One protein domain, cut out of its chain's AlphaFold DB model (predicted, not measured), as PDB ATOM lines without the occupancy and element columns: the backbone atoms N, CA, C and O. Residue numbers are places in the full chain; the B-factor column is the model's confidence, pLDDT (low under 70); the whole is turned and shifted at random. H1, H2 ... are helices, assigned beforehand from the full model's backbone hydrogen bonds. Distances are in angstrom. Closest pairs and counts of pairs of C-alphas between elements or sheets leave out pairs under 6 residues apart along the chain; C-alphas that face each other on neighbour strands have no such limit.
ATOM      1  N   PRO A  42     -27.217 -11.104  34.504       98.19
ATOM      2  CA  PRO A  42     -26.249 -10.755  35.544       98.19
ATOM      3  C   PRO A  42     -26.439 -11.565  36.830       98.19
ATOM      4  O   PRO A  42     -25.455 -11.943  37.460       98.19
ATOM      5  N   ALA A  43     -27.685 -11.889  37.192       98.56
ATOM      6  CA  ALA A  43     -27.979 -12.675  38.388       98.56
ATOM      7  C   ALA A  43     -27.420 -14.102  38.282       98.56
ATOM      8  O   ALA A  43     -26.938 -14.644  39.273       98.56
ATOM      9  N   LEU A  44     -27.420 -14.692  37.081       98.12
ATOM     10  CA  LEU A  44     -26.771 -15.984  36.855       98.12
ATOM     11  C   LEU A  44     -25.249 -15.879  37.007       98.12
ATOM     12  O   LEU A  44     -24.653 -16.710  37.680       98.12
ATOM     13  N   LEU A  45     -24.620 -14.863  36.405       98.19
ATOM     14  CA  LEU A  45     -23.163 -14.695  36.462       98.19
ATOM     15  C   LEU A  45     -22.666 -14.497  37.897       98.19
ATOM     16  O   LEU A  45     -21.763 -15.205  38.340       98.19
ATOM     17  N   VAL A  46     -23.285 -13.566  38.625       98.69
ATOM     18  CA  VAL A  46     -22.950 -13.295  40.026       98.69
ATOM     19  C   VAL A  46     -23.258 -14.516  40.892       98.69
ATOM     20  O   VAL A  46     -22.429 -14.907  41.709       98.69
ATOM     21  N   GLY A  47     -24.405 -15.167  40.675       98.56
ATOM     22  CA  GLY A  47     -24.780 -16.378  41.402       98.56
ATOM     23  C   GLY A  47     -23.774 -17.517  41.223       98.56
ATOM     24  O   GLY A  47     -23.349 -18.110  42.209       98.56
ATOM     25  N   LEU A  48     -23.334 -17.793  39.992       98.50
ATOM     26  CA  LEU A  48     -22.318 -18.816  39.718       98.50
ATOM     27  C   LEU A  48     -20.974 -18.487  40.374       98.50
ATOM     28  O   LEU A  48     -20.335 -19.386  40.915       98.50
ATOM     29  N   LEU A  49     -20.549 -17.219  40.355       98.75
ATOM     30  CA  LEU A  49     -19.319 -16.799  41.028       98.75
ATOM     31  C   LEU A  49     -19.405 -17.047  42.540       98.75
ATOM     32  O   LEU A  49     -18.548 -17.734  43.088       98.75
ATOM     33  N   LYS A  50     -20.491 -16.596  43.182       98.69
ATOM     34  CA  LYS A  50     -20.738 -16.835  44.614       98.69
ATOM     35  C   LYS A  50     -20.723 -18.322  44.963       98.69
ATOM     36  O   LYS A  50     -20.139 -18.705  45.968       98.69
ATOM     37  N   LEU A  51     -21.330 -19.173  44.131       98.44
ATOM     38  CA  LEU A  51     -21.334 -20.622  44.352       98.44
ATOM     39  C   LEU A  51     -19.939 -21.251  44.280       98.44
ATOM     40  O   LEU A  51     -19.670 -22.188  45.024       98.44
ATOM     41  N   ARG A  52     -19.065 -20.768  43.390       98.44
ATOM     42  CA  ARG A  52     -17.692 -21.279  43.256       98.44
ATOM     43  C   ARG A  52     -16.792 -20.861  44.420       98.44
ATOM     44  O   ARG A  52     -15.862 -21.590  44.740       98.44
ATOM     45  N   GLU A  53     -17.053 -19.703  45.017       98.19
ATOM     46  CA  GLU A  53     -16.272 -19.160  46.138       98.19
ATOM     47  C   GLU A  53     -16.822 -19.573  47.514       98.19
ATOM     48  O   GLU A  53     -16.129 -19.441  48.523       98.19
ATOM     49  N   ALA A  54     -18.056 -20.080  47.574       98.19
ATOM     50  CA  ALA A  54     -18.677 -20.492  48.823       98.19
ATOM     51  C   ALA A  54     -17.974 -21.726  49.430       98.19
ATOM     52  O   ALA A  54     -17.789 -22.729  48.737       98.19
ATOM     53  N   PRO A  55     -17.643 -21.705  50.735       97.00
ATOM     54  CA  PRO A  55     -16.995 -22.834  51.404       97.00
ATOM     55  C   PRO A  55     -17.951 -24.005  51.688       97.00
ATOM     56  O   PRO A  55     -17.504 -25.136  51.861       97.00
ATOM     57  N   ASP A  56     -19.255 -23.736  51.767       96.31
ATOM     58  CA  ASP A  56     -20.298 -24.704  52.101       96.31
ATOM     59  C   ASP A  56     -21.675 -24.239  51.596       96.31
ATOM     60  O   ASP A  56     -21.859 -23.092  51.158       96.31
ATOM     61  N   LEU A  57     -22.672 -25.132  51.664       94.81
ATOM     62  CA  LEU A  57     -24.027 -24.811  51.219       94.81
ATOM     63  C   LEU A  57     -24.666 -23.692  52.046       94.81
ATOM     64  O   LEU A  57     -25.371 -22.844  51.498       94.81
ATOM     65  N   ALA A  58     -24.463 -23.695  53.362       94.62
ATOM     66  CA  ALA A  58     -25.100 -22.728  54.249       94.62
ATOM     67  C   ALA A  58     -24.675 -21.293  53.903       94.62
ATOM     68  O   ALA A  58     -25.503 -20.383  53.892       94.62
ATOM     69  N   THR A  59     -23.400 -21.102  53.578       97.06
ATOM     70  CA  THR A  59     -22.832 -19.828  53.146       97.06
ATOM     71  C   THR A  59     -23.351 -19.447  51.771       97.06
ATOM     72  O   THR A  59     -23.875 -18.347  51.620       97.06
ATOM     73  N   ALA A  60     -23.345 -20.372  50.806       96.75
ATOM     74  CA  ALA A  60     -23.946 -20.131  49.496       96.75
ATOM     75  C   ALA A  60     -25.408 -19.652  49.597       96.75
ATOM     76  O   ALA A  60     -25.794 -18.685  48.944       96.75
ATOM     77  N   LEU A  61     -26.226 -20.292  50.441       94.38
ATOM     78  CA  LEU A  61     -27.640 -19.944  50.600       94.38
ATOM     79  C   LEU A  61     -27.881 -18.601  51.298       94.38
ATOM     80  O   LEU A  61     -28.914 -17.987  51.041       94.38
ATOM     81  N   ARG A  62     -26.966 -18.150  52.166       96.06
ATOM     82  CA  ARG A  62     -27.039 -16.811  52.773       96.06
ATOM     83  C   ARG A  62     -26.638 -15.713  51.791       96.06
ATOM     84  O   ARG A  62     -27.270 -14.661  51.782       96.06
ATOM     85  N   GLU A  63     -25.610 -15.958  50.981       97.81
ATOM     86  CA  GLU A  63     -25.042 -14.955  50.069       97.81
ATOM     87  C   GLU A  63     -25.853 -14.776  48.780       97.81
ATOM     88  O   GLU A  63     -25.847 -13.697  48.177       97.81
ATOM     89  N   LEU A  64     -26.553 -15.821  48.330       97.69
ATOM     90  CA  LEU A  64     -27.425 -15.730  47.165       97.69
ATOM     91  C   LEU A  64     -28.679 -14.919  47.488       97.69
ATOM     92  O   LEU A  64     -29.499 -15.296  48.327       97.69
ATOM     93  N   ASN A  65     -28.903 -13.851  46.729       97.12
ATOM     94  CA  ASN A  65     -30.200 -13.190  46.738       97.12
ATOM     95  C   ASN A  65     -31.244 -14.025  45.969       97.12
ATOM     96  O   ASN A  65     -30.941 -15.004  45.282       97.12
ATOM     97  N   ARG A  66     -32.514 -13.613  46.050       95.94
ATOM     98  CA  ARG A  66     -33.629 -14.325  45.406       95.94
ATOM     99  C   ARG A  66     -33.453 -14.496  43.890       95.94
ATOM    100  O   ARG A  66     -33.772 -15.564  43.367       95.94
ATOM    101  N   ALA A  67     -32.993 -13.463  43.185       97.94
ATOM    102  CA  ALA A  67     -32.840 -13.495  41.731       97.94
ATOM    103  C   ALA A  67     -31.688 -14.418  41.313       97.94
ATOM    104  O   ALA A  67     -31.854 -15.237  40.412       97.94
ATOM    105  N   GLU A  68     -30.557 -14.337  42.013       98.50
ATOM    106  CA  GLU A  68     -29.396 -15.206  41.808       98.50
ATOM    107  C   GLU A  68     -29.768 -16.665  42.077       98.50
ATOM    108  O   GLU A  68     -29.531 -17.524  41.231       98.50
ATOM    109  N   LYS A  69     -30.448 -16.936  43.200       97.00
ATOM    110  CA  LYS A  69     -30.931 -18.275  43.553       97.00
ATOM    111  C   LYS A  69     -31.844 -18.857  42.476       97.00
ATOM    112  O   LYS A  69     -31.669 -20.003  42.069       97.00
ATOM    113  N   SER A  70     -32.808 -18.075  41.993       96.06
ATOM    114  CA  SER A  70     -33.690 -18.511  40.908       96.06
ATOM    115  C   SER A  70     -32.913 -18.782  39.619       96.06
ATOM    116  O   SER A  70     -33.220 -19.743  38.917       96.06
ATOM    117  N   ALA A  71     -31.918 -17.951  39.302       97.38
ATOM    118  CA  ALA A  71     -31.123 -18.090  38.091       97.38
ATOM    119  C   ALA A  71     -30.236 -19.345  38.120       97.38
ATOM    120  O   ALA A  71     -30.218 -20.087  37.141       97.38
ATOM    121  N   VAL A  72     -29.551 -19.625  39.237       97.12
ATOM    122  CA  VAL A  72     -28.701 -20.825  39.370       97.12
ATOM    123  C   VAL A  72     -29.521 -22.113  39.418       97.12
ATOM    124  O   VAL A  72     -29.095 -23.121  38.867       97.12
ATOM    125  N   LEU A  73     -30.726 -22.082  40.003       96.19
ATOM    126  CA  LEU A  73     -31.655 -23.215  39.958       96.19
ATOM    127  C   LEU A  73     -32.167 -23.486  38.538       96.19
ATOM    128  O   LEU A  73     -32.498 -24.623  38.225       96.19
ATOM    129  N   GLY A  74     -32.214 -22.473  37.672       96.00
ATOM    130  CA  GLY A  74     -32.558 -22.608  36.255       96.00
ATOM    131  C   GLY A  74     -31.366 -22.925  35.345       96.00
ATOM    132  O   GLY A  74     -31.485 -22.764  34.131       96.00
ATOM    133  N   ASN A  75     -30.217 -23.325  35.896       96.75
ATOM    134  CA  ASN A  75     -28.986 -23.526  35.140       96.75
ATOM    135  C   ASN A  75     -28.254 -24.811  35.556       96.75
ATOM    136  O   ASN A  75     -28.046 -25.064  36.739       96.75
ATOM    137  N   ALA A  76     -27.802 -25.596  34.574       95.94
ATOM    138  CA  ALA A  76     -27.182 -26.897  34.824       95.94
ATOM    139  C   ALA A  76     -25.886 -26.791  35.644       95.94
ATOM    140  O   ALA A  76     -25.676 -27.559  36.579       95.94
ATOM    141  N   GLU A  77     -25.035 -25.807  35.347       96.12
ATOM    142  CA  GLU A  77     -23.816 -25.571  36.123       96.12
ATOM    143  C   GLU A  77     -24.147 -25.162  37.563       96.12
ATOM    144  O   GLU A  77     -23.558 -25.690  38.505       96.12
ATOM    145  N   GLY A  78     -25.131 -24.277  37.738       96.62
ATOM    146  CA  GLY A  78     -25.612 -23.855  39.053       96.62
ATOM    147  C   GLY A  78     -26.082 -25.031  39.912       96.62
ATOM    148  O   GLY A  78     -25.681 -25.142  41.071       96.62
ATOM    149  N   LEU A  79     -26.861 -25.951  39.336       95.75
ATOM    150  CA  LEU A  79     -27.288 -27.177  40.018       95.75
ATOM    151  C   LEU A  79     -26.111 -28.072  40.410       95.75
ATOM    152  O   LEU A  79     -26.057 -28.554  41.543       95.75
ATOM    153  N   HIS A  80     -25.153 -28.279  39.505       94.75
ATOM    154  CA  HIS A  80     -23.983 -29.107  39.787       94.75
ATOM    155  C   HIS A  80     -23.089 -28.513  40.878       94.75
ATOM    156  O   HIS A  80     -22.570 -29.264  41.703       94.75
ATOM    157  N   LEU A  81     -22.921 -27.188  40.916       96.75
ATOM    158  CA  LEU A  81     -22.195 -26.511  41.992       96.75
ATOM    159  C   LEU A  81     -22.916 -26.692  43.332       96.75
ATOM    160  O   LEU A  81     -22.310 -27.164  44.292       96.75
ATOM    161  N   LEU A  82     -24.225 -26.423  43.380       95.50
ATOM    162  CA  LEU A  82     -25.042 -26.603  44.586       95.50
ATOM    163  C   LEU A  82     -25.008 -28.039  45.126       95.50
ATOM    164  O   LEU A  82     -24.988 -28.238  46.337       95.50
ATOM    165  N   ALA A  83     -24.997 -29.040  44.243       92.56
ATOM    166  CA  ALA A  83     -24.954 -30.448  44.630       92.56
ATOM    167  C   ALA A  83     -23.602 -30.885  45.227       92.56
ATOM    168  O   ALA A  83     -23.564 -31.874  45.958       92.56
ATOM    169  N   ARG A  84     -22.510 -30.173  44.911       92.81
ATOM    170  CA  ARG A  84     -21.137 -30.503  45.336       92.81
ATOM    171  C   ARG A  84     -20.691 -29.802  46.616       92.81
ATOM    172  O   ARG A  84     -19.728 -30.259  47.222       92.81
ATOM    173  N   LEU A  85     -21.345 -28.706  46.999       93.94
ATOM    174  CA  LEU A  85     -21.063 -28.026  48.264       93.94
ATOM    175  C   LEU A  85     -21.349 -28.965  49.439       93.94
ATOM    176  O   LEU A  85     -22.300 -29.746  49.369       93.94
ATOM    177  N   SER A  86     -20.535 -28.888  50.497       89.56
ATOM    178  CA  SER A  86     -20.759 -29.626  51.747       89.56
ATOM    179  C   SER A  86     -22.135 -29.295  52.327       89.56
ATOM    180  O   SER A  86     -22.560 -28.115  52.336       89.56
TER     181      SER A  86
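What this domain is: This is residues 42 to 86 of the 86 residues of a protein of Komagataeibacter xylinus E25 (UniProt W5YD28). The longest helix, H1, packs over one side of a C made by three shorter helices, H2, H3 and H4, that follow one another round it. H3 crosses the first part of H1, H4 runs side by side with H1 in the same direction, and H2 folds back from the last part of H1 as the other helix of a hairpin. The printed part has 45 residues with four named helices, in the order H1, H2, H3, H4, and no named strand; the class is all helix. It is compact, with a radius of gyration of the C-alphas of 8.8 A, and rounded, with spans of 24 by 19 by 13 A.

Where its parts are: H1 is residues 42 to 53, 16.8 A from its first C-alpha at (-26.249, -10.755, 35.544) to its last at (-16.272, -19.160, 46.138). H4 is residues 76 to 84, 12.7 A long, and its last C-alpha, that of Arg 84, is at (-21.137, -30.503, 45.336). H3 is residues 66 to 73, 10.6 A long, and H2 is residues 57 to 63, 10.0 A long.

How they stand to each other: H1 is the hub and touches the three other helices. With residues 43 to 48 alone it touches H3, closest at the C-alphas of Ala 43 and Glu 68, 4.5 A apart. Their lines are about perpendicular at 72 degrees, only just past steep. With residues 47 to 52 alone H1 touches H4, closest at the C-alphas of Leu 48 and Gly 78, 6.1 A apart. These two run the same way at a shallow tilt of 26 degrees. With residues 50 to 51 alone H1 only just touches H2, with 3 pairs of C-alphas within 8 A, the closest being Leu 51 and Ala 60 at 5.8 A. H1 and H2 form a helical hairpin, opposite ways at a steep tilt of 43 degrees. H3 and H4 touch only at the corner by their link, and only just, with 3 pairs of C-alphas within 8 A; the closest C-alphas, of Val 72 and Gly 78, are 4.3 A apart, and the lines are about perpendicular at 88 degrees. H2 is close to H4 but not clearly touching, closest at the C-alphas of Leu 57 and Leu 82, 6.9 A apart. In H1, H2, H3 and H4 every O i to N i+4 pair is within hydrogen-bond range.

The domain as a whole: The two C-alphas farthest apart are those of Pro 42 and Ser 86, at 25.5 A, and Ser 86 is the chain's last residue. The printed part has no cut, and the links H1 to H2, H2 to H3 and H3 to H4 are tight. The mean pLDDT of the printed part is 96.6, and no printed residue is under 70.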